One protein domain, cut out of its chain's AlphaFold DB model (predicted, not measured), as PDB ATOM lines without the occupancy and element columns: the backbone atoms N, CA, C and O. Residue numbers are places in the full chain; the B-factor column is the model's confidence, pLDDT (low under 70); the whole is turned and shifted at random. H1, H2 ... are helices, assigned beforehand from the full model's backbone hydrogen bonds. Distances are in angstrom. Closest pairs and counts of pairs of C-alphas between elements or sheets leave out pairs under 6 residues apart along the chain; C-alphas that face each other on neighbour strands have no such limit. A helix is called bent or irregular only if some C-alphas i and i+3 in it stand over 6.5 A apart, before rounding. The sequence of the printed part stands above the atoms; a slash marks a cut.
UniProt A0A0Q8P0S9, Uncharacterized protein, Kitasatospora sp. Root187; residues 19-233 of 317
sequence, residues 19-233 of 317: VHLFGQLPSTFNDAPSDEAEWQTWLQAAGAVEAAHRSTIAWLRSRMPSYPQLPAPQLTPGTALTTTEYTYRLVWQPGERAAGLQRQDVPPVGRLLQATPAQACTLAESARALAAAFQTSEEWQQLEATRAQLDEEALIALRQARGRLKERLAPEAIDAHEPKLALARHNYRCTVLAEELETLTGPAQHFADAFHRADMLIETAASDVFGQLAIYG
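AT A GLANCE: This is residues 19 to 233 of the 317 residues of an uncharacterized protein of Kitasatospora sp. Root187 (UniProt A0A0Q8P0S9). Look first at one long helix, H9, which makes the base of a wide V or U: H5 packs beside its first half and H2 meets its second half, while at one end the pair H6 and H8, with H7 across its far tip, makes one arm. H2 slants away from H9 to make the other arm, with short H1 packed beside its residues 43 to 50; the unnamed residues 62 to 108 wind through the space between the arms, and H4 runs along the base, with H3 between it and H2. The printed part has 215 residues with nine named helices, H1 to H9 in chain order, and no named strand: the class is all helix. It is compact, with a radius of gyration of the C-alphas of 19.4 A and spans of 60 by 45 by 27 A.

IN THESE COORDINATES: Find C-alpha 202 at (-42.797, -10.666, -55.814); from there H9, residues 202 to 231, runs 41.6 A to C-alpha 231 at (-25.146, -2.605, -19.063). H2, residues 36 to 61, begins at (-16.319, 15.684, -11.964) and is 36.8 A long. H4 is residues 117 to 135, 27.0 A; H5 is 138 to 148. H6, residues 152 to 168, is 24.4 A long and H8, residues 182 to 198, 24.6 A. The short ones are H1, 19 to 22; H3, 109 to 112; and H7, 171 to 177.

HOW THE PARTS SIT: Start at H9, the hub, which touches H2, H5, H6 and H8. H9 is neither bent nor irregular, but only just: C-alphas 222 and 225 are 6.0 A apart. With residues 203 to 217 it touches H5, closest C-alphas Leu 143 and Ala 210 at 4.8 A, opposite ways at a shallow tilt of 34 degrees, only just short of steep. H2 touches H9 with residues 53 to 61 alone, closest C-alphas Ile 57 and Ala 222 at 6.4 A, at a shallow tilt of 30 degrees, opposite ways. H6 touches H9 at a steep tilt of 59 degrees, C-alphas Ala 154 and Ala 204 coming closest at 4.7 A. H6 and H8 touch at a shallow tilt of 26 degrees, opposite ways, closest at Ala 161 and Glu 196, 6.5 A between C-alphas. H8 and H9, a helical hairpin, only just touch, with 3 pairs of C-alphas within 8 A. Helix packing is mostly aligned, only just: 4 of 6 pairs are at a shallow tilt. H7 touches H8 about perpendicular, at 82 degrees. H4 and H9 are near each other. H3 touches H2 and H4; H1 touches H2. Every O i to N i+4 pair is within hydrogen-bond range in H2, H4, H5, H6, H7 and H8, and 23 of 26 are in H9; H1 and H3 are too short for such a pair.

THE WHOLE: The C-alphas farthest apart, of Ser 34 and Glu 153, are 62.3 A apart. The printed part has no cut; the links H1 to H2 and H2 to H3 are long, and residues 27 to 32 stand free. Confidence is under 70 at residues 19 to 34, 228 and 230 to 232.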
ATOM      1  N   VAL A  19     -25.103   7.172 -23.842       66.19
ATOM      2  CA  VAL A  19     -23.876   7.774 -23.256       66.19
ATOM      3  C   VAL A  19     -23.774   9.274 -23.538       66.19
ATOM      4  O   VAL A  19     -23.475  10.060 -22.640       66.19
ATOM      5  N   HIS A  20     -24.105   9.702 -24.759       66.19
ATOM      6  CA  HIS A  20     -24.118  11.127 -25.102       66.19
ATOM      7  C   HIS A  20     -25.167  11.938 -24.315       66.19
ATOM      8  O   HIS A  20     -24.945  13.122 -24.065       66.19
ATOM      9  N   LEU A  21     -26.281  11.316 -23.904       63.59
ATOM     10  CA  LEU A  21     -27.298  11.940 -23.050       63.59
ATOM     11  C   LEU A  21     -26.799  12.051 -21.608       63.59
ATOM     12  O   LEU A  21     -27.004  13.085 -20.975       63.59
ATOM     13  N   PHE A  22     -26.070  11.040 -21.114       64.56
ATOM     14  CA  PHE A  22     -25.443  11.094 -19.792       64.56
ATOM     15  C   PHE A  22     -24.450  12.260 -19.692       64.56
ATOM     16  O   PHE A  22     -24.448  12.965 -18.689       64.56
ATOM     17  N   GLY A  23     -23.711  12.586 -20.757       60.97
ATOM     18  CA  GLY A  23     -22.836  13.768 -20.793       60.97
ATOM     19  C   GLY A  23     -23.526  15.112 -20.489       60.97
ATOM     20  O   GLY A  23     -22.847  16.073 -20.136       60.97
ATOM     21  N   GLN A  24     -24.859  15.192 -20.590       62.91
ATOM     22  CA  GLN A  24     -25.649  16.397 -20.305       62.91
ATOM     23  C   GLN A  24     -26.258  16.408 -18.885       62.91
ATOM     24  O   GLN A  24     -26.675  17.463 -18.397       62.91
ATOM     25  N   LEU A  25     -26.276  15.265 -18.187       59.47
ATOM     26  CA  LEU A  25     -26.954  15.097 -16.894       59.47
ATOM     27  C   LEU A  25     -26.376  15.875 -15.704       59.47
ATOM     28  O   LEU A  25     -27.199  16.309 -14.894       59.47
ATOM     29  N   PRO A  26     -25.054  16.129 -15.572       55.88
ATOM     30  CA  PRO A  26     -24.526  16.905 -14.443       55.88
ATOM     31  C   PRO A  26     -25.139  18.304 -14.316       55.88
ATOM     32  O   PRO A  26     -25.126  18.900 -13.246       55.88
ATOM     33  N   SER A  27     -25.710  18.826 -15.408       51.94
ATOM     34  CA  SER A  27     -26.405  20.116 -15.429       51.94
ATOM     35  C   SER A  27     -27.906  20.045 -15.111       51.94
ATOM     36  O   SER A  27     -28.534  21.086 -14.934       51.94
ATOM     37  N   THR A  28     -28.494  18.842 -15.053       50.06
ATOM     38  CA  THR A  28     -29.957  18.641 -15.052       50.06
ATOM     39  C   THR A  28     -30.494  18.007 -13.762       50.06
ATOM     40  O   THR A  28     -31.648  18.245 -13.412       50.06
ATOM     41  N   PHE A  29     -29.680  17.243 -13.022       49.66
ATOM     42  CA  PHE A  29     -30.102  16.567 -11.787       49.66
ATOM     43  C   PHE A  29     -29.150  16.884 -10.625       49.66
ATOM     44  O   PHE A  29     -27.939  16.737 -10.752       49.66
ATOM     45  N   ASN A  30     -29.708  17.290  -9.477       51.06
ATOM     46  CA  ASN A  30     -28.958  17.663  -8.264       51.06
ATOM     47  C   ASN A  30     -28.215  16.491  -7.583       51.06
ATOM     48  O   ASN A  30     -27.459  16.738  -6.648       51.06
ATOM     49  N   ASP A  31     -28.405  15.254  -8.055       51.41
ATOM     50  CA  ASP A  31     -27.774  14.027  -7.538       51.41
ATOM     51  C   ASP A  31     -26.622  13.523  -8.434       51.41
ATOM     52  O   ASP A  31     -26.247  12.351  -8.391       51.41
ATOM     53  N   ALA A  32     -26.067  14.390  -9.291       53.03
ATOM     54  CA  ALA A  32     -24.901  14.059 -10.106       53.03
ATOM     55  C   ALA A  32     -23.696  13.648  -9.226       53.03
ATOM     56  O   ALA A  32     -23.550  14.163  -8.111       53.03
ATOM     57  N   PRO A  33     -22.832  12.726  -9.698       54.56
ATOM     58  CA  PRO A  33     -21.687  12.254  -8.927       54.56
ATOM     59  C   PRO A  33     -20.840  13.422  -8.429       54.56
ATOM     60  O   PRO A  33     -20.576  14.382  -9.148       54.56
ATOM     61  N   SER A  34     -20.437  13.333  -7.164       59.88
ATOM     62  CA  SER A  34     -19.820  14.433  -6.417       59.88
ATOM     63  C   SER A  34     -18.431  14.831  -6.937       59.88
ATOM     64  O   SER A  34     -17.912  15.867  -6.524       59.88
ATOM     65  N   ASP A  35     -17.834  14.019  -7.817       79.50
ATOM     66  CA  ASP A  35     -16.518  14.229  -8.418       79.50
ATOM     67  C   ASP A  35     -16.602  14.258  -9.956       79.50
ATOM     68  O   ASP A  35     -16.826  13.248 -10.627       79.50
ATOM     69  N   GLU A  36     -16.373  15.444 -10.520       79.31
ATOM     70  CA  GLU A  36     -16.319  15.684 -11.964       79.31
ATOM     71  C   GLU A  36     -15.235  14.834 -12.651       79.31
ATOM     72  O   GLU A  36     -15.427  14.377 -13.776       79.31
ATOM     73  N   ALA A  37     -14.096  14.583 -11.997       83.62
ATOM     74  CA  ALA A  37     -13.016  13.798 -12.591       83.62
ATOM     75  C   ALA A  37     -13.402  12.317 -12.723       83.62
ATOM     76  O   ALA A  37     -13.103  11.679 -13.742       83.62
ATOM     77  N   GLU A  38     -14.098  11.778 -11.723       80.88
ATOM     78  CA  GLU A  38     -14.655  10.427 -11.759       80.88
ATOM     79  C   GLU A  38     -15.730  10.313 -12.847       80.88
ATOM     80  O   GLU A  38     -15.698   9.383 -13.658       80.88
ATOM     81  N   TRP A  39     -16.611  11.312 -12.951       79.44
ATOM     82  CA  TRP A  39     -17.638  11.362 -13.990       79.44
ATOM     83  C   TRP A  39     -17.062  11.400 -15.406       79.44
ATOM     84  O   TRP A  39     -17.482  10.635 -16.274       79.44
ATOM     85  N   GLN A  40     -16.061  12.248 -15.652       82.50
ATOM     86  CA  GLN A  40     -15.398  12.320 -16.954       82.50
ATOM     87  C   GLN A  40     -14.663  11.022 -17.294       82.50
ATOM     88  O   GLN A  40     -14.691  10.579 -18.444       82.50
ATOM     89  N   THR A  41     -14.045  10.377 -16.302       84.88
ATOM     90  CA  THR A  41     -13.410   9.063 -16.483       84.88
ATOM     91  C   THR A  41     -14.446   8.013 -16.885       84.88
ATOM     92  O   THR A  41     -14.230   7.259 -17.839       84.88
ATOM     93  N   TRP A  42     -15.599   8.005 -16.215       83.00
ATOM     94  CA  TRP A  42     -16.712   7.131 -16.565       83.00
ATOM     95  C   TRP A  42     -17.248   7.418 -17.975       83.00
ATOM     96  O   TRP A  42     -17.380   6.485 -18.766       83.00
ATOM     97  N   LEU A  43     -17.474   8.685 -18.341       81.75
ATOM     98  CA  LEU A  43     -17.945   9.076 -19.676       81.75
ATOM     99  C   LEU A  43     -16.989   8.623 -20.784       81.75
ATOM    100  O   LEU A  43     -17.434   8.150 -21.829       81.75
ATOM    101  N   GLN A  44     -15.676   8.741 -20.564       85.75
ATOM    102  CA  GLN A  44     -14.670   8.271 -21.518       85.75
ATOM    103  C   GLN A  44     -14.716   6.751 -21.687       85.75
ATOM    104  O   GLN A  44     -14.696   6.258 -22.818       85.75
ATOM    105  N   ALA A  45     -14.811   6.008 -20.581       84.56
ATOM    106  CA  ALA A  45     -14.931   4.556 -20.619       84.56
ATOM    107  C   ALA A  45     -16.228   4.124 -21.323       84.56
ATOM    108  O   ALA A  45     -16.183   3.334 -22.265       84.56
ATOM    109  N   ALA A  46     -17.369   4.702 -20.942       82.31
ATOM    110  CA  ALA A  46     -18.666   4.433 -21.553       82.31
ATOM    111  C   ALA A  46     -18.667   4.764 -23.055       82.31
ATOM    112  O   ALA A  46     -19.139   3.966 -23.865       82.31
ATOM    113  N   GLY A  47     -18.060   5.887 -23.451       84.12
ATOM    114  CA  GLY A  47     -17.919   6.277 -24.853       84.12
ATOM    115  C   GLY A  47     -17.050   5.308 -25.662       84.12
ATOM    116  O   GLY A  47     -17.377   4.998 -26.809       84.12
ATOM    117  N   ALA A  48     -15.977   4.773 -25.072       88.00
ATOM    118  CA  ALA A  48     -15.148   3.749 -25.710       88.00
ATOM    119  C   ALA A  48     -15.918   2.433 -25.915       88.00
ATOM    120  O   ALA A  48     -15.818   1.827 -26.987       88.00
ATOM    121  N   VAL A  49     -16.724   2.018 -24.931       86.38
ATOM    122  CA  VAL A  49     -17.592   0.834 -25.038       86.38
ATOM    123  C   VAL A  49     -18.682   1.056 -26.092       86.38
ATOM    124  O   VAL A  49     -18.868   0.193 -26.949       86.38
ATOM    125  N   GLU A  50     -19.332   2.225 -26.121       84.94
ATOM    126  CA  GLU A  50     -20.313   2.569 -27.160       84.94
ATOM    127  C   GLU A  50     -19.682   2.545 -28.562       84.94
ATOM    128  O   GLU A  50     -20.227   1.944 -29.491       84.94
ATOM    129  N   ALA A  51     -18.505   3.152 -28.733       87.38
ATOM    130  CA  ALA A  51     -17.804   3.166 -30.014       87.38
ATOM    131  C   ALA A  51     -17.409   1.751 -30.470       87.38
ATOM    132  O   ALA A  51     -17.546   1.411 -31.654       87.38
ATOM    133  N   ALA A  52     -16.935   0.915 -29.544       89.00
ATOM    134  CA  ALA A  52     -16.598  -0.480 -29.796       89.00
ATOM    135  C   ALA A  52     -17.828  -1.299 -30.210       89.00
ATOM    136  O   ALA A  52     -17.787  -2.048 -31.192       89.00
ATOM    137  N   HIS A  53     -18.943  -1.105 -29.512       87.44
ATOM    138  CA  HIS A  53     -20.216  -1.748 -29.807       87.44
ATOM    139  C   HIS A  53     -20.749  -1.366 -31.192       87.44
ATOM    140  O   HIS A  53     -20.988  -2.242 -32.025       87.44
ATOM    141  N   ARG A  54     -20.817  -0.066 -31.500       87.88
ATOM    142  CA  ARG A  54     -21.224   0.438 -32.824       87.88
ATOM    143  C   ARG A  54     -20.326  -0.084 -33.942       87.88
ATOM    144  O   ARG A  54     -20.819  -0.502 -34.988       87.88
ATOM    145  N   SER A  55     -19.011  -0.116 -33.716       90.44
ATOM    146  CA  SER A  55     -18.050  -0.653 -34.687       90.44
ATOM    147  C   SER A  55     -18.266  -2.145 -34.945       90.44
ATOM    148  O   SER A  55     -18.126  -2.599 -36.080       90.44
ATOM    149  N   THR A  56     -18.641  -2.903 -33.910       90.81
ATOM    150  CA  THR A  56     -18.992  -4.324 -34.035       90.81
ATOM    151  C   THR A  56     -20.250  -4.495 -34.877       90.81
ATOM    152  O   THR A  56     -20.225  -5.252 -35.842       90.81
ATOM    153  N   ILE A  57     -21.318  -3.743 -34.586       91.62
ATOM    154  CA  ILE A  57     -22.573  -3.772 -35.358       91.62
ATOM    155  C   ILE A  57     -22.321  -3.440 -36.831       91.62
ATOM    156  O   ILE A  57     -22.739  -4.186 -37.718       91.62
ATOM    157  N   ALA A  58     -21.610  -2.346 -37.107       92.69
ATOM    158  CA  ALA A  58     -21.311  -1.926 -38.472       92.69
ATOM    159  C   ALA A  58     -20.465  -2.975 -39.219       92.69
ATOM    160  O   ALA A  58     -20.691  -3.239 -40.403       92.69
ATOM    161  N   TRP A  59     -19.516  -3.617 -38.530       94.38
ATOM    162  CA  TRP A  59     -18.727  -4.707 -39.101       94.38
ATOM    163  C   TRP A  59     -19.571  -5.966 -39.357       94.38
ATOM    164  O   TRP A  59     -19.444  -6.548 -40.433       94.38
ATOM    165  N   LEU A  60     -20.482  -6.345 -38.457       93.81
ATOM    166  CA  LEU A  60     -21.416  -7.460 -38.669       93.81
ATOM    167  C   LEU A  60     -22.329  -7.199 -39.875       93.81
ATOM    168  O   LEU A  60     -22.417  -8.030 -40.776       93.81
ATOM    169  N   ARG A  61     -22.910  -5.998 -39.970       94.56
ATOM    170  CA  ARG A  61     -23.679  -5.545 -41.144       94.56
ATOM    171  C   ARG A  61     -22.864  -5.608 -42.432       94.56
ATOM    172  O   ARG A  61     -23.406  -5.923 -43.488       94.56
ATOM    173  N   SER A  62     -21.551  -5.366 -42.359       94.81
ATOM    174  CA  SER A  62     -20.661  -5.464 -43.524       94.81
ATOM    175  C   SER A  62     -20.542  -6.871 -44.113       94.81
ATOM    176  O   SER A  62     -20.075  -7.016 -45.242       94.81
ATOM    177  N   ARG A  63     -20.951  -7.898 -43.357       94.56
ATOM    178  CA  ARG A  63     -20.993  -9.296 -43.801       94.56
ATOM    179  C   ARG A  63     -22.294  -9.659 -44.518       94.56
ATOM    180  O   ARG A  63     -22.382 -10.760 -45.057       94.56
ATOM    181  N   MET A  64     -23.305  -8.787 -44.502       94.56
ATOM    182  CA  MET A  64     -24.585  -9.062 -45.153       94.56
ATOM    183  C   MET A  64     -24.405  -9.205 -46.672       94.56
ATOM    184  O   MET A  64     -23.613  -8.463 -47.271       94.56
ATOM    185  N   PRO A  65     -25.178 -10.091 -47.328       91.69
ATOM    186  CA  PRO A  65     -25.175 -10.214 -48.777       91.69
ATOM    187  C   PRO A  65     -25.389  -8.853 -49.445       91.69
ATOM    188  O   PRO A  65     -26.329  -8.129 -49.136       91.69
ATOM    189  N   SER A  66     -24.529  -8.511 -50.407       86.75
ATOM    190  CA  SER A  66     -24.569  -7.243 -51.164       86.75
ATOM    191  C   SER A  66     -24.222  -5.968 -50.413       86.75
ATOM    192  O   SER A  66     -24.346  -4.886 -50.989       86.75
ATOM    193  N   TYR A  67     -23.718  -6.050 -49.185       93.31
ATOM    194  CA  TYR A  67     -23.047  -4.902 -48.596       93.31
ATOM    195  C   TYR A  67     -21.842  -4.484 -49.472       93.31
ATOM    196  O   TYR A  67     -21.085  -5.344 -49.926       93.31
ATOM    197  N   PRO A  68     -21.619  -3.179 -49.733       92.31
ATOM    198  CA  PRO A  68     -22.349  -2.012 -49.213       92.31
ATOM    199  C   PRO A  68     -23.537  -1.537 -50.083       92.31
ATOM    200  O   PRO A  68     -24.228  -0.575 -49.729       92.31
ATOM    201  N   GLN A  69     -23.777  -2.171 -51.230       90.94
ATOM    202  CA  GLN A  69     -24.771  -1.776 -52.238       90.94
ATOM    203  C   GLN A  69     -26.134  -2.461 -52.027       90.94
ATOM    204  O   GLN A  69     -26.732  -2.991 -52.958       90.94
ATOM    205  N   LEU A  70     -26.633  -2.447 -50.791       93.25
ATOM    206  CA  LEU A  70     -27.933  -3.017 -50.437       93.25
ATOM    207  C   LEU A  70     -29.076  -2.196 -51.074       93.25
ATOM    208  O   LEU A  70     -29.216  -1.008 -50.748       93.25
ATOM    209  N   PRO A  71     -29.929  -2.791 -51.935       95.12
ATOM    210  CA  PRO A  71     -31.047  -2.081 -52.558       95.12
ATOM    211  C   PRO A  71     -32.261  -1.908 -51.626       95.12
ATOM    212  O   PRO A  71     -33.281  -1.387 -52.060       95.12
ATOM    213  N   ALA A  72     -32.147  -2.265 -50.343       96.81
ATOM    214  CA  ALA A  72     -33.216  -2.222 -49.345       96.81
ATOM    215  C   ALA A  72     -33.844  -0.812 -49.184       96.81
ATOM    216  O   ALA A  72     -33.116   0.136 -48.854       96.81
ATOM    217  N   PRO A  73     -35.167  -0.644 -49.383       97.88
ATOM    218  CA  PRO A  73     -35.877   0.619 -49.166       97.88
ATOM    219  C   PRO A  73     -35.787   1.131 -47.729       97.88
ATOM    220  O   PRO A  73     -35.715   2.340 -47.513       97.88
ATOM    221  N   GLN A  74     -35.663   0.221 -46.762       97.38
ATOM    222  CA  GLN A  74     -35.462   0.528 -45.347       97.38
ATOM    223  C   GLN A  74     -34.168   1.315 -45.071       97.38
ATOM    224  O   GLN A  74     -34.052   1.922 -44.017       97.38
ATOM    225  N   LEU A  75     -33.206   1.344 -46.007       96.19
ATOM    226  CA  LEU A  75     -31.970   2.137 -45.918       96.19
ATOM    227  C   LEU A  75     -32.049   3.474 -46.678       96.19
ATOM    228  O   LEU A  75     -31.022   4.071 -47.018       96.19
ATOM    229  N   THR A  76     -33.253   3.930 -47.020       96.19
ATOM    230  CA  THR A  76     -33.472   5.266 -47.594       96.19
ATOM    231  C   THR A  76     -33.300   6.328 -46.508       96.19
ATOM    232  O   THR A  76     -33.814   6.102 -45.414       96.19
ATOM    233  N   PRO A  77     -32.624   7.467 -46.776       95.00
ATOM    234  CA  PRO A  77     -32.497   8.558 -45.810       95.00
ATOM    235  C   PRO A  77     -33.843   8.971 -45.207       95.00
ATOM    236  O   PRO A  77     -34.836   9.054 -45.925       95.00
ATOM    237  N   GLY A  78     -33.862   9.229 -43.900       94.56
ATOM    238  CA  GLY A  78     -35.058   9.660 -43.170       94.56
ATOM    239  C   GLY A  78     -35.895   8.517 -42.589       94.56
ATOM    240  O   GLY A  78     -36.725   8.767 -41.720       94.56
ATOM    241  N   THR A  79     -35.648   7.266 -42.987       97.00
ATOM    242  CA  THR A  79     -36.246   6.077 -42.350       97.00
ATOM    243  C   THR A  79     -35.757   5.891 -40.910       97.00
ATOM    244  O   THR A  79     -34.715   6.418 -40.513       97.00
ATOM    245  N   ALA A  80     -36.455   5.058 -40.133       94.31
ATOM    246  CA  ALA A  80     -36.056   4.712 -38.768       94.31
ATOM    247  C   ALA A  80     -34.639   4.109 -38.662       94.31
ATOM    248  O   ALA A  80     -34.027   4.225 -37.605       94.31
ATOM    249  N   LEU A  81     -34.106   3.510 -39.739       94.56
ATOM    250  CA  LEU A  81     -32.749   2.951 -39.794       94.56
ATOM    251  C   LEU A  81     -31.670   3.946 -40.227       94.56
ATOM    252  O   LEU A  81     -30.502   3.590 -40.204       94.56
ATOM    253  N   THR A  82     -32.007   5.163 -40.652       94.62
ATOM    254  CA  THR A  82     -31.010   6.118 -41.188       94.62
ATOM    255  C   THR A  82     -31.190   7.548 -40.689       94.62
ATOM    256  O   THR A  82     -30.422   8.434 -41.061       94.62
ATOM    257  N   THR A  83     -32.214   7.792 -39.876       92.00
ATOM    258  CA  THR A  83     -32.452   9.091 -39.252       92.00
ATOM    259  C   THR A  83     -31.362   9.425 -38.231       92.00
ATOM    260  O   THR A  83     -30.787   8.541 -37.598       92.00
ATOM    261  N   THR A  84     -31.084  10.716 -38.062       88.44
ATOM    262  CA  THR A  84     -30.250  11.247 -36.971       88.44
ATOM    263  C   THR A  84     -31.084  11.704 -35.776       88.44
ATOM    264  O   THR A  84     -30.530  12.100 -34.756       88.44
ATOM    265  N   GLU A  85     -32.409  11.704 -35.913       87.69
ATOM    266  CA  GLU A  85     -33.335  11.991 -34.821       87.69
ATOM    267  C   GLU A  85     -33.579  10.751 -33.959       87.69
ATOM    268  O   GLU A  85     -33.162   9.639 -34.290       87.69
ATOM    269  N   TYR A  86     -34.323  10.950 -32.871       84.25
ATOM    270  CA  TYR A  86     -34.826   9.869 -32.039       84.25
ATOM    271  C   TYR A  86     -35.471   8.758 -32.875       84.25
ATOM    272  O   TYR A  86     -36.341   8.985 -33.722       84.25
ATOM    273  N   THR A  87     -35.044   7.534 -32.606       85.62
ATOM    274  CA  THR A  87     -35.623   6.330 -33.171       85.62
ATOM    275  C   THR A  87     -35.343   5.179 -32.241       85.62
ATOM    276  O   THR A  87     -34.307   5.102 -31.591       85.62
ATOM    277  N   TYR A  88     -36.264   4.245 -32.240       81.00
ATOM    278  CA  TYR A  88     -36.151   3.020 -31.491       81.00
ATOM    279  C   TYR A  88     -35.184   2.006 -32.088       81.00
ATOM    280  O   TYR A  88     -34.849   1.036 -31.425       81.00
ATOM    281  N   ARG A  89     -34.722   2.211 -33.323       86.31
ATOM    282  CA  ARG A  89     -33.884   1.259 -34.063       86.31
ATOM    283  C   ARG A  89     -32.393   1.531 -33.909       86.31
ATOM    284  O   ARG A  89     -31.975   2.669 -33.681       86.31
ATOM    285  N   LEU A  90     -31.571   0.503 -34.123       87.38
ATOM    286  CA  LEU A  90     -30.133   0.702 -34.301       87.38
ATOM    287  C   LEU A  90     -29.877   1.312 -35.676       87.38
ATOM    288  O   LEU A  90     -29.849   0.620 -36.693       87.38
ATOM    289  N   VAL A  91     -29.674   2.622 -35.719       89.75
ATOM    290  CA  VAL A  91     -29.431   3.324 -36.981       89.75
ATOM    291  C   VAL A  91     -28.141   2.858 -37.657       89.75
ATOM    292  O   VAL A  91     -27.158   2.494 -37.010       89.75
ATOM    293  N   TRP A  92     -28.148   2.888 -38.979       91.88
ATOM    294  CA  TRP A  92     -26.976   2.819 -39.835       91.88
ATOM    295  C   TRP A  92     -26.365   4.217 -39.897       91.88
ATOM    296  O   TRP A  92     -26.957   5.132 -40.477       91.88
ATOM    297  N   GLN A  93     -25.201   4.409 -39.279       86.75
ATOM    298  CA  GLN A  93     -24.569   5.720 -39.228       86.75
ATOM    299  C   GLN A  93     -24.132   6.204 -40.619       86.75
ATOM    300  O   GLN A  93     -23.710   5.406 -41.476       86.75
ATOM    301  N   PRO A  94     -24.173   7.529 -40.852       79.50
ATOM    302  CA  PRO A  94     -23.569   8.125 -42.031       79.50
ATOM    303  C   PRO A  94     -22.113   7.667 -42.181       79.50
ATOM    304  O   PRO A  94     -21.316   7.746 -41.253       79.50
ATOM    305  N   GLY A  95     -21.762   7.168 -43.365       83.88
ATOM    306  CA  GLY A  95     -20.396   6.741 -43.672       83.88
ATOM    307  C   GLY A  95     -20.055   5.286 -43.334       83.88
ATOM    308  O   GLY A  95     -19.063   4.804 -43.876       83.88
ATOM    309  N   GLU A  96     -20.877   4.539 -42.580       88.50
ATOM    310  CA  GLU A  96     -20.612   3.110 -42.292       88.50
ATOM    311  C   GLU A  96     -20.349   2.317 -43.576       88.50
ATOM    312  O   GLU A  96     -19.324   1.658 -43.718       88.50
ATOM    313  N   ARG A  97     -21.239   2.463 -44.565       88.06
ATOM    314  CA  ARG A  97     -21.145   1.781 -45.868       88.06
ATOM    315  C   ARG A  97     -19.943   2.213 -46.712       88.06
ATOM    316  O   ARG A  97     -19.539   1.479 -47.611       88.06
ATOM    317  N   ALA A  98     -19.378   3.387 -46.436       87.81
ATOM    318  CA  ALA A  98     -18.195   3.910 -47.116       87.81
ATOM    319  C   ALA A  98     -16.883   3.553 -46.392       87.81
ATOM    320  O   ALA A  98     -15.816   3.668 -46.988       87.81
ATOM    321  N   ALA A  99     -16.945   3.071 -45.146       88.62
ATOM    322  CA  ALA A  99     -15.774   2.809 -44.307       88.62
ATOM    323  C   ALA A  99     -14.970   1.554 -44.707       88.62
ATOM    324  O   ALA A  99     -13.966   1.226 -44.075       88.62
ATOM    325  N   GLY A 100     -15.390   0.830 -45.751       90.62
ATOM    326  CA  GLY A 100     -14.656  -0.330 -46.261       90.62
ATOM    327  C   GLY A 100     -14.622  -1.513 -45.289       90.62
ATOM    328  O   GLY A 100     -13.728  -2.354 -45.390       90.62
ATOM    329  N   LEU A 101     -15.576  -1.585 -44.352       92.62
ATOM    330  CA  LEU A 101     -15.627  -2.601 -43.298       92.62
ATOM    331  C   LEU A 101     -15.656  -4.025 -43.854       92.62
ATOM    332  O   LEU A 101     -15.064  -4.910 -43.248       92.62
ATOM    333  N   GLN A 102     -16.234  -4.235 -45.042       92.69
ATOM    334  CA  GLN A 102     -16.266  -5.526 -45.739       92.69
ATOM    335  C   GLN A 102     -14.868  -6.078 -46.071       92.69
ATOM    336  O   GLN A 102     -14.703  -7.273 -46.299       92.69
ATOM    337  N   ARG A 103     -13.848  -5.210 -46.098       92.94
ATOM    338  CA  ARG A 103     -12.445  -5.573 -46.355       92.94
ATOM    339  C   ARG A 103     -11.660  -5.857 -45.076       92.94
ATOM    340  O   ARG A 103     -10.510  -6.272 -45.157       92.94
ATOM    341  N   GLN A 104     -12.248  -5.595 -43.913       93.00
ATOM    342  CA  GLN A 104     -11.629  -5.858 -42.621       93.00
ATOM    343  C   GLN A 104     -11.973  -7.279 -42.174       93.00
ATOM    344  O   GLN A 104     -13.132  -7.694 -42.259       93.00
ATOM    345  N   ASP A 105     -10.963  -8.003 -41.697       90.50
ATOM    346  CA  ASP A 105     -11.111  -9.371 -41.189       90.50
ATOM    347  C   ASP A 105     -11.812  -9.406 -39.822       90.50
ATOM    348  O   ASP A 105     -12.598 -10.301 -39.546       90.50
ATOM    349  N   VAL A 106     -11.574  -8.398 -38.980       92.56
ATOM    350  CA  VAL A 106     -12.142  -8.284 -37.630       92.56
ATOM    351  C   VAL A 106     -12.513  -6.830 -37.334       92.56
ATOM    352  O   VAL A 106     -11.907  -5.926 -37.922       92.56
ATOM    353  N   PRO A 107     -13.482  -6.569 -36.440       90.69
ATOM    354  CA  PRO A 107     -13.842  -5.203 -36.091       90.69
ATOM    355  C   PRO A 107     -12.713  -4.526 -35.285       90.69
ATOM    356  O   PRO A 107     -11.979  -5.198 -34.554       90.69
ATOM    357  N   PRO A 108     -12.574  -3.187 -35.334       87.62
ATOM    358  CA  PRO A 108     -11.486  -2.453 -34.669       87.62
ATOM    359  C   PRO A 108     -11.631  -2.338 -33.131       87.62
ATOM    360  O   PRO A 108     -11.031  -1.459 -32.513       87.62
ATOM    361  N   VAL A 109     -12.403  -3.231 -32.503       89.00
ATOM    362  CA  VAL A 109     -12.805  -3.220 -31.082       89.00
ATOM    363  C   VAL A 109     -11.610  -3.237 -30.139       89.00
ATOM    364  O   VAL A 109     -11.552  -2.427 -29.221       89.00
ATOM    365  N   GLY A 110     -10.627  -4.110 -30.381       88.31
ATOM    366  CA  GLY A 110      -9.472  -4.241 -29.488       88.31
ATOM    367  C   GLY A 110      -8.689  -2.933 -29.332       88.31
ATOM    368  O   GLY A 110      -8.216  -2.626 -28.245       88.31
ATOM    369  N   ARG A 111      -8.620  -2.113 -30.389       88.62
ATOM    370  CA  ARG A 111      -7.991  -0.786 -30.326       88.62
ATOM    371  C   ARG A 111      -8.828   0.199 -29.515       88.62
ATOM    372  O   ARG A 111      -8.267   0.947 -28.724       88.62
ATOM    373  N   LEU A 112     -10.144   0.202 -29.726       89.56
ATOM    374  CA  LEU A 112     -11.075   1.108 -29.046       89.56
ATOM    375  C   LEU A 112     -11.112   0.854 -27.535       89.56
ATOM    376  O   LEU A 112     -11.138   1.801 -26.760       89.56
ATOM    377  N   LEU A 113     -11.034  -0.415 -27.132       90.06
ATOM    378  CA  LEU A 113     -11.040  -0.836 -25.730       90.06
ATOM    379  C   LEU A 113      -9.640  -0.939 -25.106       90.06
ATOM    380  O   LEU A 113      -9.520  -1.420 -23.984       90.06
ATOM    381  N   GLN A 114      -8.583  -0.535 -25.823       92.25
ATOM    382  CA  GLN A 114      -7.188  -0.649 -25.368       92.25
ATOM    383  C   GLN A 114      -6.829  -2.068 -24.878       92.25
ATOM    384  O   GLN A 114      -6.105  -2.257 -23.903       92.25
ATOM    385  N   ALA A 115      -7.358  -3.080 -25.566       92.00
ATOM    386  CA  ALA A 115      -7.202  -4.475 -25.204       92.00
ATOM    387  C   ALA A 115      -5.735  -4.918 -25.309       92.00
ATOM    388  O   ALA A 115      -5.024  -4.585 -26.262       92.00
ATOM    389  N   THR A 116      -5.297  -5.743 -24.359       95.06
ATOM    390  CA  THR A 116      -4.020  -6.464 -24.465       95.06
ATOM    391  C   THR A 116      -4.010  -7.366 -25.710       95.06
ATOM    392  O   THR A 116      -5.076  -7.746 -26.202       95.06
ATOM    393  N   PRO A 117      -2.837  -7.793 -26.218       93.31
ATOM    394  CA  PRO A 117      -2.772  -8.678 -27.384       93.31
ATOM    395  C   PRO A 117      -3.589  -9.971 -27.231       93.31
ATOM    396  O   PRO A 117      -4.248 -10.394 -28.178       93.31
ATOM    397  N   ALA A 118      -3.594 -10.565 -26.033       93.44
ATOM    398  CA  ALA A 118      -4.384 -11.759 -25.739       93.44
ATOM    399  C   ALA A 118      -5.894 -11.474 -25.818       93.44
ATOM    400  O   ALA A 118      -6.615 -12.175 -26.523       93.44
ATOM    401  N   GLN A 119      -6.361 -10.398 -25.176       92.94
ATOM    402  CA  GLN A 119      -7.766  -9.976 -25.247       92.94
ATOM    403  C   GLN A 119      -8.186  -9.629 -26.680       92.94
ATOM    404  O   GLN A 119      -9.270 -10.007 -27.112       92.94
ATOM    405  N   ALA A 120      -7.329  -8.946 -27.445       92.50
ATOM    406  CA  ALA A 120      -7.596  -8.619 -28.841       92.50
ATOM    407  C   ALA A 120      -7.759  -9.884 -29.705       92.50
ATOM    408  O   ALA A 120      -8.635  -9.911 -30.570       92.50
ATOM    409  N   CYS A 121      -6.970 -10.933 -29.445       91.94
ATOM    410  CA  CYS A 121      -7.115 -12.238 -30.093       91.94
ATOM    411  C   CYS A 121      -8.475 -12.873 -29.772       91.94
ATOM    412  O   CYS A 121      -9.219 -13.221 -30.686       91.94
ATOM    413  N   THR A 122      -8.855 -12.921 -28.491       92.88
ATOM    414  CA  THR A 122     -10.155 -13.461 -28.063       92.88
ATOM    415  C   THR A 122     -11.336 -12.680 -28.645       92.88
ATOM    416  O   THR A 122     -12.320 -13.275 -29.086       92.88
ATOM    417  N   LEU A 123     -11.246 -11.346 -28.699       90.75
ATOM    418  CA  LEU A 123     -12.271 -10.488 -29.306       90.75
ATOM    419  C   LEU A 123     -12.405 -10.753 -30.810       90.75
ATOM    420  O   LEU A 123     -13.517 -10.840 -31.328       90.75
ATOM    421  N   ALA A 124     -11.279 -10.912 -31.508       91.69
ATOM    422  CA  ALA A 124     -11.243 -11.263 -32.923       91.69
ATOM    423  C   ALA A 124     -11.879 -12.636 -33.191       91.69
ATOM    424  O   ALA A 124     -12.715 -12.764 -34.084       91.69
ATOM    425  N   GLU A 125     -11.514 -13.656 -32.416       93.69
ATOM    426  CA  GLU A 125     -12.088 -15.002 -32.517       93.69
ATOM    427  C   GLU A 125     -13.594 -14.997 -32.247       93.69
ATOM    428  O   GLU A 125     -14.356 -15.549 -33.040       93.69
ATOM    429  N   SER A 126     -14.036 -14.292 -31.202       91.31
ATOM    430  CA  SER A 126     -15.457 -14.160 -30.860       91.31
ATOM    431  C   SER A 126     -16.245 -13.451 -31.961       91.31
ATOM    432  O   SER A 126     -17.325 -13.904 -32.336       91.31
ATOM    433  N   ALA A 127     -15.699 -12.374 -32.538       91.38
ATOM    434  CA  ALA A 127     -16.339 -11.664 -33.643       91.38
ATOM    435  C   ALA A 127     -16.488 -12.553 -34.887       91.38
ATOM    436  O   ALA A 127     -17.544 -12.550 -35.520       91.38
ATOM    437  N   ARG A 128     -15.463 -13.352 -35.223       93.25
ATOM    438  CA  ARG A 128     -15.542 -14.316 -36.333       93.25
ATOM    439  C   ARG A 128     -16.554 -15.424 -36.057       93.25
ATOM    440  O   ARG A 128     -17.329 -15.752 -36.950       93.25
ATOM    441  N   ALA A 129     -16.577 -15.970 -34.842       92.19
ATOM    442  CA  ALA A 129     -17.540 -16.996 -34.447       92.19
ATOM    443  C   ALA A 129     -18.983 -16.477 -34.536       92.19
ATOM    444  O   ALA A 129     -19.843 -17.150 -35.100       92.19
ATOM    445  N   LEU A 130     -19.230 -15.252 -34.065       90.94
ATOM    446  CA  LEU A 130     -20.537 -14.606 -34.164       90.94
ATOM    447  C   LEU A 130     -20.945 -14.356 -35.623       90.94
ATOM    448  O   LEU A 130     -22.068 -14.663 -36.012       90.94
ATOM    449  N   ALA A 131     -20.032 -13.848 -36.455       92.88
ATOM    450  CA  ALA A 131     -20.296 -13.663 -37.880       92.88
ATOM    451  C   ALA A 131     -20.611 -14.989 -38.594       92.88
ATOM    452  O   ALA A 131     -21.521 -15.029 -39.419       92.88
ATOM    453  N   ALA A 132     -19.900 -16.069 -38.263       93.44
ATOM    454  CA  ALA A 132     -20.175 -17.397 -38.803       93.44
ATOM    455  C   ALA A 132     -21.553 -17.916 -38.361       93.44
ATOM    456  O   ALA A 132     -22.304 -18.419 -39.191       93.44
ATOM    457  N   ALA A 133     -21.917 -17.733 -37.086       92.75
ATOM    458  CA  ALA A 133     -23.231 -18.113 -36.573       92.75
ATOM    459  C   ALA A 133     -24.363 -17.388 -37.319       92.75
ATOM    460  O   ALA A 133     -25.326 -18.026 -37.745       92.75
ATOM    461  N   PHE A 134     -24.211 -16.082 -37.563       92.25
ATOM    462  CA  PHE A 134     -25.159 -15.327 -38.379       92.25
ATOM    463  C   PHE A 134     -25.261 -15.859 -39.804       92.25
ATOM    464  O   PHE A 134     -26.364 -16.069 -40.282       92.25
ATOM    465  N   GLN A 135     -24.142 -16.136 -40.474       93.06
ATOM    466  CA  GLN A 135     -24.159 -16.671 -41.842       93.06
ATOM    467  C   GLN A 135     -24.887 -18.018 -41.954       93.06
ATOM    468  O   GLN A 135     -25.412 -18.352 -43.014       93.06
ATOM    469  N   THR A 136     -24.932 -18.790 -40.867       93.81
ATOM    470  CA  THR A 136     -25.674 -20.055 -40.801       93.81
ATOM    471  C   THR A 136     -27.128 -19.908 -40.350       93.81
ATOM    472  O   THR A 136     -27.842 -20.909 -40.337       93.81
ATOM    473  N   SER A 137     -27.576 -18.706 -39.976       94.06
ATOM    474  CA  SER A 137     -28.954 -18.471 -39.541       94.06
ATOM    475  C   SER A 137     -29.929 -18.485 -40.721       94.06
ATOM    476  O   SER A 137     -29.567 -18.168 -41.860       94.06
ATOM    477  N   GLU A 138     -31.188 -18.822 -40.440       95.50
ATOM    478  CA  GLU A 138     -32.251 -18.855 -41.449       95.50
ATOM    479  C   GLU A 138     -32.457 -17.476 -42.090       95.50
ATOM    480  O   GLU A 138     -32.562 -17.360 -43.309       95.50
ATOM    481  N   GLU A 139     -32.455 -16.409 -41.290       94.94
ATOM    482  CA  GLU A 139     -32.654 -15.035 -41.753       94.94
ATOM    483  C   GLU A 139     -31.566 -14.609 -42.742       94.94
ATOM    484  O   GLU A 139     -31.849 -13.945 -43.743       94.94
ATOM    485  N   TRP A 140     -30.321 -15.013 -42.482       95.25
ATOM    486  CA  TRP A 140     -29.185 -14.675 -43.330       95.25
ATOM    487  C   TRP A 140     -29.194 -15.460 -44.639       95.25
ATOM    488  O   TRP A 140     -29.011 -14.876 -45.710       95.25
ATOM    489  N   GLN A 141     -29.473 -16.764 -44.565       96.06
ATOM    490  CA  GLN A 141     -29.629 -17.618 -45.742       96.06
ATOM    491  C   GLN A 141     -30.805 -17.165 -46.610       96.06
ATOM    492  O   GLN A 141     -30.699 -17.125 -47.835       96.06
ATOM    493  N   GLN A 142     -31.910 -16.744 -45.993       96.75
ATOM    494  CA  GLN A 142     -33.068 -16.214 -46.706       96.75
ATOM    495  C   GLN A 142     -32.752 -14.883 -47.401       96.75
ATOM    496  O   GLN A 142     -33.206 -14.649 -48.526       96.75
ATOM    497  N   LEU A 143     -31.961 -14.007 -46.772       97.31
ATOM    498  CA  LEU A 143     -31.483 -12.779 -47.410       97.31
ATOM    499  C   LEU A 143     -30.597 -13.087 -48.625       97.31
ATOM    500  O   LEU A 143     -30.765 -12.475 -49.679       97.31
ATOM    501  N   GLU A 144     -29.687 -14.052 -48.514       96.75
ATOM    502  CA  GLU A 144     -28.857 -14.491 -49.638       96.75
ATOM    503  C   GLU A 144     -29.697 -15.092 -50.778       96.75
ATOM    504  O   GLU A 144     -29.546 -14.699 -51.939       96.75
ATOM    505  N   ALA A 145     -30.645 -15.972 -50.452       97.38
ATOM    506  CA  ALA A 145     -31.516 -16.620 -51.427       97.38
ATOM    507  C   ALA A 145     -32.415 -15.616 -52.168       97.38
ATOM    508  O   ALA A 145     -32.491 -15.633 -53.396       97.38
ATOM    509  N   THR A 146     -33.068 -14.703 -51.444       97.62
ATOM    510  CA  THR A 146     -33.919 -13.665 -52.055       97.62
ATOM    511  C   THR A 146     -33.105 -12.669 -52.868       97.62
ATOM    512  O   THR A 146     -33.556 -12.207 -53.915       97.62
ATOM    513  N   ARG A 147     -31.863 -12.386 -52.461       96.12
ATOM    514  CA  ARG A 147     -30.951 -11.553 -53.245       96.12
ATOM    515  C   ARG A 147     -30.601 -12.175 -54.596       96.12
ATOM    516  O   ARG A 147     -30.497 -11.440 -55.579       96.12
ATOM    517  N   ALA A 148     -30.415 -13.490 -54.649       96.00
ATOM    518  CA  ALA A 148     -30.158 -14.209 -55.895       96.00
ATOM    519  C   ALA A 148     -31.368 -14.200 -56.852       96.00
ATOM    520  O   ALA A 148     -31.190 -14.362 -58.056       96.00
ATOM    521  N   GLN A 149     -32.579 -13.971 -56.331       96.50
ATOM    522  CA  GLN A 149     -33.826 -13.888 -57.103       96.50
ATOM    523  C   GLN A 149     -34.148 -12.474 -57.613       96.50
ATOM    524  O   GLN A 149     -35.121 -12.309 -58.344       96.50
ATOM    525  N   LEU A 150     -33.372 -11.449 -57.235       97.06
ATOM    526  CA  LEU A 150     -33.595 -10.087 -57.724       97.06
ATOM    527  C   LEU A 150     -33.221  -9.971 -59.205       97.06
ATOM    528  O   LEU A 150     -32.040  -9.923 -59.555       97.06
ATOM    529  N   ASP A 151     -34.240  -9.862 -60.048       96.94
ATOM    530  CA  ASP A 151     -34.116  -9.495 -61.453       96.94
ATOM    531  C   ASP A 151     -34.141  -7.966 -61.654       96.94
ATOM    532  O   ASP A 151     -34.165  -7.170 -60.708       96.94
ATOM    533  N   GLU A 152     -34.075  -7.533 -62.913       97.81
ATOM    534  CA  GLU A 152     -34.059  -6.112 -63.262       97.81
ATOM    535  C   GLU A 152     -35.356  -5.392 -62.861       97.81
ATOM    536  O   GLU A 152     -35.295  -4.265 -62.364       97.81
ATOM    537  N   GLU A 153     -36.511  -6.044 -63.011       98.12
ATOM    538  CA  GLU A 153     -37.812  -5.478 -62.649       98.12
ATOM    539  C   GLU A 153     -37.910  -5.253 -61.136       98.12
ATOM    540  O   GLU A 153     -38.238  -4.150 -60.688       98.12
ATOM    541  N   ALA A 154     -37.519  -6.248 -60.337       98.06
ATOM    542  CA  ALA A 154     -37.471  -6.134 -58.888       98.06
ATOM    543  C   ALA A 154     -36.500  -5.031 -58.437       98.06
ATOM    544  O   ALA A 154     -36.819  -4.237 -57.548       98.06
ATOM    545  N   LEU A 155     -35.330  -4.912 -59.072       98.00
ATOM    546  CA  LEU A 155     -34.380  -3.832 -58.783       98.00
ATOM    547  C   LEU A 155     -34.943  -2.445 -59.129       98.00
ATOM    548  O   LEU A 155     -34.681  -1.481 -58.402       98.00
ATOM    549  N   ILE A 156     -35.712  -2.324 -60.216       98.31
ATOM    550  CA  ILE A 156     -36.417  -1.087 -60.573       98.31
ATOM    551  C   ILE A 156     -37.478  -0.761 -59.520       98.31
ATOM    552  O   ILE A 156     -37.504   0.376 -59.045       98.31
ATOM    553  N   ALA A 157     -38.288  -1.736 -59.099       98.44
ATOM    554  CA  ALA A 157     -39.310  -1.550 -58.070       98.44
ATOM    555  C   ALA A 157     -38.701  -1.062 -56.743       98.44
ATOM    556  O   ALA A 157     -39.139  -0.050 -56.192       98.44
ATOM    557  N   LEU A 158     -37.615  -1.695 -56.281       98.44
ATOM    558  CA  LEU A 158     -36.885  -1.266 -55.083       98.44
ATOM    559  C   LEU A 158     -36.331   0.159 -55.233       98.44
ATOM    560  O   LEU A 158     -36.404   0.963 -54.303       98.44
ATOM    561  N   ARG A 159     -35.795   0.515 -56.407       98.31
ATOM    562  CA  ARG A 159     -35.288   1.871 -56.677       98.31
ATOM    563  C   ARG A 159     -36.404   2.915 -56.660       98.31
ATOM    564  O   ARG A 159     -36.200   3.998 -56.117       98.31
ATOM    565  N   GLN A 160     -37.559   2.603 -57.240       98.44
ATOM    566  CA  GLN A 160     -38.723   3.488 -57.240       98.44
ATOM    567  C   GLN A 160     -39.266   3.693 -55.823       98.44
ATOM    568  O   GLN A 160     -39.501   4.837 -55.438       98.44
ATOM    569  N   ALA A 161     -39.363   2.624 -55.026       98.62
ATOM    570  CA  ALA A 161     -39.764   2.708 -53.623       98.62
ATOM    571  C   ALA A 161     -38.823   3.607 -52.810       98.62
ATOM    572  O   ALA A 161     -39.262   4.502 -52.092       98.62
ATOM    573  N   ARG A 162     -37.506   3.465 -53.003       98.38
ATOM    574  CA  ARG A 162     -36.510   4.377 -52.410       98.38
ATOM    575  C   ARG A 162     -36.704   5.831 -52.843       98.38
ATOM    576  O   ARG A 162     -36.484   6.733 -52.040       98.38
ATOM    577  N   GLY A 163     -37.071   6.068 -54.103       98.25
ATOM    578  CA  GLY A 163     -37.372   7.403 -54.624       98.25
ATOM    579  C   GLY A 163     -38.554   8.043 -53.894       98.25
ATOM    580  O   GLY A 163     -38.405   9.126 -53.337       98.25
ATOM    581  N   ARG A 164     -39.678   7.322 -53.807       98.44
ATOM    582  CA  ARG A 164     -40.884   7.774 -53.095       98.44
ATOM    583  C   ARG A 164     -40.631   8.001 -51.607       98.44
ATOM    584  O   ARG A 164     -41.028   9.032 -51.070       98.44
ATOM    585  N   LEU A 165     -39.907   7.097 -50.945       98.56
ATOM    586  CA  LEU A 165     -39.529   7.269 -49.537       98.56
ATOM    587  C   LEU A 165     -38.666   8.505 -49.321       98.56
ATOM    588  O   LEU A 165     -38.881   9.224 -48.352       98.56
ATOM    589  N   LYS A 166     -37.713   8.780 -50.215       97.81
ATOM    590  CA  LYS A 166     -36.853   9.964 -50.106       97.81
ATOM    591  C   LYS A 166     -37.667  11.259 -50.146       97.81
ATOM    592  O   LYS A 166     -37.313  12.205 -49.453       97.81
ATOM    593  N   GLU A 167     -38.727  11.302 -50.947       97.81
ATOM    594  CA  GLU A 167     -39.633  12.452 -51.024       97.81
ATOM    595  C   GLU A 167     -40.516  12.551 -49.773       97.81
ATOM    596  O   GLU A 167     -40.572  13.602 -49.139       97.81
ATOM    597  N   ARG A 168     -41.156  11.446 -49.370       97.94
ATOM    598  CA  ARG A 168     -42.077  11.409 -48.219       97.94
ATOM    599  C   ARG A 168     -41.382  11.583 -46.865       97.94
ATOM    600  O   ARG A 168     -42.014  12.019 -45.911       97.94
ATOM    601  N   LEU A 169     -40.100  11.233 -46.774       97.69
ATOM    602  CA  LEU A 169     -39.281  11.325 -45.559       97.69
ATOM    603  C   LEU A 169     -38.218  12.430 -45.645       97.69
ATOM    604  O   LEU A 169     -37.254  12.421 -44.875       97.69
ATOM    605  N   ALA A 170     -38.374  13.379 -46.571       97.19
ATOM    606  CA  ALA A 170     -37.574  14.596 -46.580       97.19
ATOM    607  C   ALA A 170     -37.832  15.418 -45.296       97.19
ATOM    608  O   ALA A 170     -38.960  15.391 -44.792       97.19
ATOM    609  N   PRO A 171     -36.837  16.159 -44.766       95.38
ATOM    610  CA  PRO A 171     -37.002  16.949 -43.543       95.38
ATOM    611  C   PRO A 171     -38.255  17.830 -43.552       95.38
ATOM    612  O   PRO A 171     -39.015  17.825 -42.590       95.38
ATOM    613  N   GLU A 172     -38.540  18.487 -44.677       96.31
ATOM    614  CA  GLU A 172     -39.690  19.376 -44.842       96.31
ATOM    615  C   GLU A 172     -41.028  18.626 -44.747       96.31
ATOM    616  O   GLU A 172     -41.994  19.151 -44.198       96.31
ATOM    617  N   ALA A 173     -41.094  17.390 -45.256       96.38
ATOM    618  CA  ALA A 173     -42.294  16.557 -45.188       96.38
ATOM    619  C   ALA A 173     -42.551  16.055 -43.758       96.38
ATOM    620  O   ALA A 173     -43.694  16.037 -43.300       96.38
ATOM    621  N   ILE A 174     -41.487  15.697 -43.034       96.06
ATOM    622  CA  ILE A 174     -41.587  15.261 -41.637       96.06
ATOM    623  C   ILE A 174     -41.968  16.447 -40.741       96.06
ATOM    624  O   ILE A 174     -42.856  16.310 -39.903       96.06
ATOM    625  N   ASP A 175     -41.363  17.620 -40.947       95.88
ATOM    626  CA  ASP A 175     -41.689  18.849 -40.214       95.88
ATOM    627  C   ASP A 175     -43.126  19.316 -40.473       95.88
ATOM    628  O   ASP A 175     -43.797  19.775 -39.548       95.88
ATOM    629  N   ALA A 176     -43.621  19.158 -41.706       96.12
ATOM    630  CA  ALA A 176     -45.012  19.440 -42.047       96.12
ATOM    631  C   ALA A 176     -46.001  18.472 -41.374       96.12
ATOM    632  O   ALA A 176     -47.121  18.877 -41.064       96.12
ATOM    633  N   HIS A 177     -45.609  17.212 -41.149       94.94
ATOM    634  CA  HIS A 177     -46.430  16.234 -40.434       94.94
ATOM    635  C   HIS A 177     -46.430  16.474 -38.918       94.94
ATOM    636  O   HIS A 177     -47.492  16.535 -38.306       94.94
ATOM    637  N   GLU A 178     -45.248  16.606 -38.314       94.69
ATOM    638  CA  GLU A 178     -45.083  16.852 -36.883       94.69
ATOM    639  C   GLU A 178     -43.788  17.644 -36.620       94.69
ATOM    640  O   GLU A 178     -42.697  17.077 -36.710       94.69
ATOM    641  N   PRO A 179     -43.862  18.932 -36.247       90.81
ATOM    642  CA  PRO A 179     -42.682  19.792 -36.153       90.81
ATOM    643  C   PRO A 179     -41.841  19.612 -34.879       90.81
ATOM    644  O   PRO A 179     -40.734  20.144 -34.820       90.81
ATOM    645  N   LYS A 180     -42.345  18.958 -33.824       88.00
ATOM    646  CA  LYS A 180     -41.709  19.007 -32.491       88.00
ATOM    647  C   LYS A 180     -41.586  17.659 -31.797       88.00
ATOM    648  O   LYS A 180     -40.604  17.422 -31.097       88.00
ATOM    649  N   LEU A 181     -42.582  16.790 -31.927       87.44
ATOM    650  CA  LEU A 181     -42.670  15.590 -31.102       87.44
ATOM    651  C   LEU A 181     -41.883  14.427 -31.712       87.44
ATOM    652  O   LEU A 181     -42.325  13.775 -32.656       87.44
ATOM    653  N   ALA A 182     -40.727  14.132 -31.117       86.25
ATOM    654  CA  ALA A 182     -39.807  13.077 -31.544       86.25
ATOM    655  C   ALA A 182     -40.487  11.708 -31.762       86.25
ATOM    656  O   ALA A 182     -40.264  11.065 -32.788       86.25
ATOM    657  N   LEU A 183     -41.356  11.282 -30.836       86.06
ATOM    658  CA  LEU A 183     -42.059   9.997 -30.931       86.06
ATOM    659  C   LEU A 183     -43.057   9.960 -32.097       86.06
ATOM    660  O   LEU A 183     -43.088   8.992 -32.850       86.06
ATOM    661  N   ALA A 184     -43.843  11.019 -32.289       87.75
ATOM    662  CA  ALA A 184     -44.786  11.090 -33.404       87.75
ATOM    663  C   ALA A 184     -44.053  11.145 -34.757       87.75
ATOM    664  O   ALA A 184     -44.452  10.456 -35.695       87.75
ATOM    665  N   ARG A 185     -42.909  11.837 -34.839       93.31
ATOM    666  CA  ARG A 185     -42.031  11.802 -36.022       93.31
ATOM    667  C   ARG A 185     -41.440  10.413 -36.272       93.31
ATOM    668  O   ARG A 185     -41.314  10.004 -37.425       93.31
ATOM    669  N   HIS A 186     -41.057   9.675 -35.227       92.44
ATOM    670  CA  HIS A 186     -40.628   8.280 -35.361       92.44
ATOM    671  C   HIS A 186     -41.762   7.399 -35.908       92.44
ATOM    672  O   HIS A 186     -41.560   6.695 -36.896       92.44
ATOM    673  N   ASN A 187     -42.959   7.495 -35.325       93.19
ATOM    674  CA  ASN A 187     -44.126   6.731 -35.766       93.19
ATOM    675  C   ASN A 187     -44.473   7.034 -37.227       93.19
ATOM    676  O   ASN A 187     -44.674   6.105 -38.002       93.19
ATOM    677  N   TYR A 188     -44.437   8.307 -37.634       96.19
ATOM    678  CA  TYR A 188     -44.622   8.705 -39.030       96.19
ATOM    679  C   TYR A 188     -43.643   7.998 -39.975       96.19
ATOM    680  O   TYR A 188     -44.060   7.418 -40.976       96.19
ATOM    681  N   ARG A 189     -42.344   7.977 -39.642       97.31
ATOM    682  CA  ARG A 189     -41.320   7.281 -40.444       97.31
ATOM    683  C   ARG A 189     -41.612   5.792 -40.584       97.31
ATOM    684  O   ARG A 189     -41.432   5.242 -41.670       97.31
ATOM    685  N   CYS A 190     -42.032   5.149 -39.496       96.75
ATOM    686  CA  CYS A 190     -42.386   3.734 -39.484       96.75
ATOM    687  C   CYS A 190     -43.623   3.460 -40.347       96.75
ATOM    688  O   CYS A 190     -43.576   2.557 -41.176       96.75
ATOM    689  N   THR A 191     -44.674   4.275 -40.223       97.31
ATOM    690  CA  THR A 191     -45.896   4.157 -41.030       97.31
ATOM    691  C   THR A 191     -45.607   4.341 -42.516       97.31
ATOM    692  O   THR A 191     -45.947   3.477 -43.315       97.31
ATOM    693  N   VAL A 192     -44.910   5.416 -42.895       98.06
ATOM    694  CA  VAL A 192     -44.555   5.690 -44.297       98.06
ATOM    695  C   VAL A 192     -43.715   4.562 -44.898       98.06
ATOM    696  O   VAL A 192     -43.915   4.195 -46.054       98.06
ATOM    697  N   LEU A 193     -42.773   4.009 -44.125       98.38
ATOM    698  CA  LEU A 193     -41.979   2.870 -44.568       98.38
ATOM    699  C   LEU A 193     -42.843   1.619 -44.755       98.38
ATOM    700  O   LEU A 193     -42.710   0.964 -45.783       98.38
ATOM    701  N   ALA A 194     -43.705   1.294 -43.789       98.19
ATOM    702  CA  ALA A 194     -44.579   0.126 -43.858       98.19
ATOM    703  C   ALA A 194     -45.507   0.193 -45.079       98.19
ATOM    704  O   ALA A 194     -45.502  -0.730 -45.889       98.19
ATOM    705  N   GLU A 195     -46.190   1.321 -45.276       98.12
ATOM    706  CA  GLU A 195     -47.055   1.552 -46.437       98.12
ATOM    707  C   GLU A 195     -46.304   1.376 -47.761       98.12
ATOM    708  O   GLU A 195     -46.831   0.798 -48.705       98.12
ATOM    709  N   GLU A 196     -45.064   1.867 -47.857       98.44
ATOM    710  CA  GLU A 196     -44.277   1.706 -49.079       98.44
ATOM    711  C   GLU A 196     -43.890   0.241 -49.319       98.44
ATOM    712  O   GLU A 196     -43.962  -0.236 -50.453       98.44
ATOM    713  N   LEU A 197     -43.481  -0.475 -48.270       98.00
ATOM    714  CA  LEU A 197     -43.129  -1.891 -48.372       98.00
ATOM    715  C   LEU A 197     -44.332  -2.746 -48.790       98.00
ATOM    716  O   LEU A 197     -44.155  -3.670 -49.579       98.00
ATOM    717  N   GLU A 198     -45.543  -2.394 -48.353       97.88
ATOM    718  CA  GLU A 198     -46.792  -3.047 -48.771       97.88
ATOM    719  C   GLU A 198     -47.098  -2.873 -50.269       97.88
ATOM    720  O   GLU A 198     -47.835  -3.674 -50.842       97.88
ATOM    721  N   THR A 199     -46.517  -1.867 -50.937       97.88
ATOM    722  CA  THR A 199     -46.660  -1.701 -52.398       97.88
ATOM    723  C   THR A 199     -45.740  -2.612 -53.210       97.88
ATOM    724  O   THR A 199     -45.946  -2.782 -54.416       97.88
ATOM    725  N   LEU A 200     -44.704  -3.178 -52.584       98.25
ATOM    726  CA  LEU A 200     -43.797  -4.100 -53.253       98.25
ATOM    727  C   LEU A 200     -44.479  -5.450 -53.443       98.25
ATOM    728  O   LEU A 200     -45.242  -5.913 -52.603       98.25
ATOM    729  N   THR A 201     -44.143  -6.121 -54.539       97.88
ATOM    730  CA  THR A 201     -44.633  -7.469 -54.827       97.88
ATOM    731  C   THR A 201     -43.491  -8.363 -55.301       97.88
ATOM    732  O   THR A 201     -42.416  -7.885 -55.684       97.88
ATOM    733  N   GLY A 202     -43.711  -9.677 -55.248       97.62
ATOM    734  CA  GLY A 202     -42.797 -10.666 -55.814       97.62
ATOM    735  C   GLY A 202     -41.380 -10.608 -55.215       97.62
ATOM    736  O   GLY A 202     -41.231 -10.422 -54.003       97.62
ATOM    737  N   PRO A 203     -40.319 -10.759 -56.035       98.19
ATOM    738  CA  PRO A 203     -38.940 -10.805 -55.539       98.19
ATOM    739  C   PRO A 203     -38.499  -9.550 -54.770       98.19
ATOM    740  O   PRO A 203     -37.710  -9.654 -53.830       98.19
ATOM    741  N   ALA A 204     -39.017  -8.368 -55.124       98.38
ATOM    742  CA  ALA A 204     -38.693  -7.121 -54.429       98.38
ATOM    743  C   ALA A 204     -39.205  -7.127 -52.980       98.38
ATOM    744  O   ALA A 204     -38.460  -6.776 -52.064       98.38
ATOM    745  N   GLN A 205     -40.450  -7.570 -52.775       98.44
ATOM    746  CA  GLN A 205     -41.045  -7.710 -51.445       98.44
ATOM    747  C   GLN A 205     -40.277  -8.738 -50.612       98.44
ATOM    748  O   GLN A 205     -39.800  -8.419 -49.526       98.44
ATOM    749  N   HIS A 206     -40.053  -9.936 -51.163       98.19
ATOM    750  CA  HIS A 206     -39.340 -11.002 -50.457       98.19
ATOM    751  C   HIS A 206     -37.934 -10.581 -50.015       98.19
ATOM    752  O   HIS A 206     -37.513 -10.907 -48.904       98.19
ATOM    753  N   PHE A 207     -37.209  -9.841 -50.862       98.31
ATOM    754  CA  PHE A 207     -35.908  -9.290 -50.497       98.31
ATOM    755  C   PHE A 207     -36.016  -8.252 -49.374       98.31
ATOM    756  O   PHE A 207     -35.212  -8.278 -48.441       98.31
ATOM    757  N   ALA A 208     -36.990  -7.340 -49.440       98.06
ATOM    758  CA  ALA A 208     -37.182  -6.332 -48.403       98.06
ATOM    759  C   ALA A 208     -37.513  -6.974 -47.042       98.06
ATOM    760  O   ALA A 208     -36.923  -6.582 -46.033       98.06
ATOM    761  N   ASP A 209     -38.364  -7.998 -47.013       98.06
ATOM    762  CA  ASP A 209     -38.723  -8.730 -45.793       98.06
ATOM    763  C   ASP A 209     -37.544  -9.537 -45.236       98.06
ATOM    764  O   ASP A 209     -37.303  -9.569 -44.027       98.06
ATOM    765  N   ALA A 210     -36.771 -10.186 -46.111       97.75
ATOM    766  CA  ALA A 210     -35.564 -10.903 -45.710       97.75
ATOM    767  C   ALA A 210     -34.502  -9.950 -45.142       97.75
ATOM    768  O   ALA A 210     -33.891 -10.250 -44.118       97.75
ATOM    769  N   PHE A 211     -34.331  -8.769 -45.747       97.62
ATOM    770  CA  PHE A 211     -33.452  -7.731 -45.214       97.62
ATOM    771  C   PHE A 211     -33.899  -7.279 -43.821       97.62
ATOM    772  O   PHE A 211     -33.065  -7.176 -42.922       97.62
ATOM    773  N   HIS A 212     -35.201  -7.047 -43.623       96.38
ATOM    774  CA  HIS A 212     -35.738  -6.663 -42.320       96.38
ATOM    775  C   HIS A 212     -35.427  -7.711 -41.246       96.38
ATOM    776  O   HIS A 212     -34.917  -7.351 -40.187       96.38
ATOM    777  N   ARG A 213     -35.659  -8.998 -41.532       95.69
ATOM    778  CA  ARG A 213     -35.359 -10.094 -40.595       95.69
ATOM    779  C   ARG A 213     -33.872 -10.195 -40.261       95.69
ATOM    780  O   ARG A 213     -33.526 -10.309 -39.090       95.69
ATOM    781  N   ALA A 214     -32.993 -10.085 -41.255       95.25
ATOM    782  CA  ALA A 214     -31.551 -10.129 -41.028       95.25
ATOM    783  C   ALA A 214     -31.035  -8.918 -40.220       95.25
ATOM    784  O   ALA A 214     -30.177  -9.078 -39.354       95.25
ATOM    785  N   ASP A 215     -31.552  -7.708 -40.466       94.31
ATOM    786  CA  ASP A 215     -31.204  -6.526 -39.660       94.31
ATOM    787  C   ASP A 215     -31.757  -6.630 -38.233       94.31
ATOM    788  O   ASP A 215     -31.031  -6.319 -37.291       94.31
ATOM    789  N   MET A 216     -32.978  -7.148 -38.055       91.19
ATOM    790  CA  MET A 216     -33.542  -7.429 -36.729       91.19
ATOM    791  C   MET A 216     -32.717  -8.460 -35.958       91.19
ATOM    792  O   MET A 216     -32.488  -8.274 -34.770       91.19
ATOM    793  N   LEU A 217     -32.211  -9.501 -36.619       92.00
ATOM    794  CA  LEU A 217     -31.333 -10.482 -35.987       92.00
ATOM    795  C   LEU A 217     -30.039  -9.836 -35.457       92.00
ATOM    796  O   LEU A 217     -29.639 -10.105 -34.323       92.00
ATOM    797  N   ILE A 218     -29.405  -8.954 -36.243       91.31
ATOM    798  CA  ILE A 218     -28.250  -8.172 -35.768       91.31
ATOM    799  C   ILE A 218     -28.663  -7.270 -34.608       91.31
ATOM    800  O   ILE A 218     -27.932  -7.175 -33.627       91.31
ATOM    801  N   GLU A 219     -29.808  -6.598 -34.714       87.75
ATOM    802  CA  GLU A 219     -30.307  -5.693 -33.684       87.75
ATOM    803  C   GLU A 219     -30.525  -6.423 -32.351       87.75
ATOM    804  O   GLU A 219     -29.985  -5.996 -31.331       87.75
ATOM    805  N   THR A 220     -31.192  -7.574 -32.373       83.88
ATOM    806  CA  THR A 220     -31.421  -8.401 -31.187       83.88
ATOM    807  C   THR A 220     -30.114  -8.916 -30.599       83.88
ATOM    808  O   THR A 220     -29.856  -8.741 -29.413       83.88
ATOM    809  N   ALA A 221     -29.237  -9.508 -31.405       84.06
ATOM    810  CA  ALA A 221     -27.995 -10.067 -30.886       84.06
ATOM    811  C   ALA A 221     -27.026  -8.986 -30.375       84.06
ATOM    812  O   ALA A 221     -26.433  -9.123 -29.303       84.06
ATOM    813  N   ALA A 222     -26.852  -7.900 -31.127       80.25
ATOM    814  CA  ALA A 222     -25.877  -6.880 -30.788       80.25
ATOM    815  C   ALA A 222     -26.409  -5.885 -29.753       80.25
ATOM    816  O   ALA A 222     -25.668  -5.519 -28.850       80.25
ATOM    817  N   SER A 223     -27.651  -5.419 -29.847       73.44
ATOM    818  CA  SER A 223     -28.183  -4.442 -28.890       73.44
ATOM    819  C   SER A 223     -28.916  -5.101 -27.739       73.44
ATOM    820  O   SER A 223     -28.618  -4.789 -26.590       73.44
ATOM    821  N   ASP A 224     -29.847  -6.000 -28.032       73.94
ATOM    822  CA  ASP A 224     -30.741  -6.512 -26.993       73.94
ATOM    823  C   ASP A 224     -30.063  -7.600 -26.148       73.94
ATOM    824  O   ASP A 224     -30.332  -7.699 -24.966       73.94
ATOM    825  N   VAL A 225     -29.131  -8.383 -26.696       74.94
ATOM    826  CA  VAL A 225     -28.364  -9.360 -25.904       74.94
ATOM    827  C   VAL A 225     -27.052  -8.751 -25.424       74.94
ATOM    828  O   VAL A 225     -26.836  -8.606 -24.225       74.94
ATOM    829  N   PHE A 226     -26.159  -8.359 -26.339       77.00
ATOM    830  CA  PHE A 226     -24.842  -7.862 -25.928       77.00
ATOM    831  C   PHE A 226     -24.913  -6.524 -25.179       77.00
ATOM    832  O   PHE A 226     -24.213  -6.356 -24.182       77.00
ATOM    833  N   GLY A 227     -25.758  -5.585 -25.617       70.00
ATOM    834  CA  GLY A 227     -25.938  -4.316 -24.910       70.00
ATOM    835  C   GLY A 227     -26.415  -4.526 -23.474       70.00
ATOM    836  O   GLY A 227     -25.897  -3.889 -22.563       70.00
ATOM    837  N   GLN A 228     -27.312  -5.485 -23.254       67.38
ATOM    838  CA  GLN A 228     -27.805  -5.834 -21.922       67.38
ATOM    839  C   GLN A 228     -26.730  -6.483 -21.055       67.38
ATOM    840  O   GLN A 228     -26.530  -6.058 -19.922       67.38
ATOM    841  N   LEU A 229     -25.958  -7.428 -21.601       70.12
ATOM    842  CA  LEU A 229     -24.818  -8.011 -20.884       70.12
ATOM    843  C   LEU A 229     -23.781  -6.954 -20.483       70.12
ATOM    844  O   LEU A 229     -23.160  -7.070 -19.430       70.12
ATOM    845  N   ALA A 230     -23.586  -5.927 -21.313       69.94
ATOM    846  CA  ALA A 230     -22.661  -4.839 -21.028       69.94
ATOM    847  C   ALA A 230     -23.200  -3.840 -19.987       69.94
ATOM    848  O   ALA A 230     -22.405  -3.298 -19.222       69.94
ATOM    849  N   ILE A 231     -24.514  -3.581 -19.968       65.25
ATOM    850  CA  ILE A 231     -25.146  -2.605 -19.063       65.25
ATOM    851  C   ILE A 231     -25.489  -3.236 -17.706       65.25
ATOM    852  O   ILE A 231     -25.144  -2.670 -16.672       65.25
ATOM    853  N   TYR A 232     -26.144  -4.398 -17.706       66.12
ATOM    854  CA  TYR A 232     -26.741  -5.016 -16.515       66.12
ATOM    855  C   TYR A 232     -26.028  -6.296 -16.057       66.12
ATOM    856  O   TYR A 232     -26.167  -6.702 -14.906       66.12
ATOM    857  N   GLY A 233     -25.224  -6.925 -16.920       70.38
ATOM    858  CA  GLY A 233     -24.496  -8.149 -16.582       70.38
ATOM    859  C   GLY A 233     -25.287  -9.431 -16.868       70.38
ATOM    860  O   GLY A 233     -25.956  -9.539 -17.890       70.38
TER     861      GLY A 233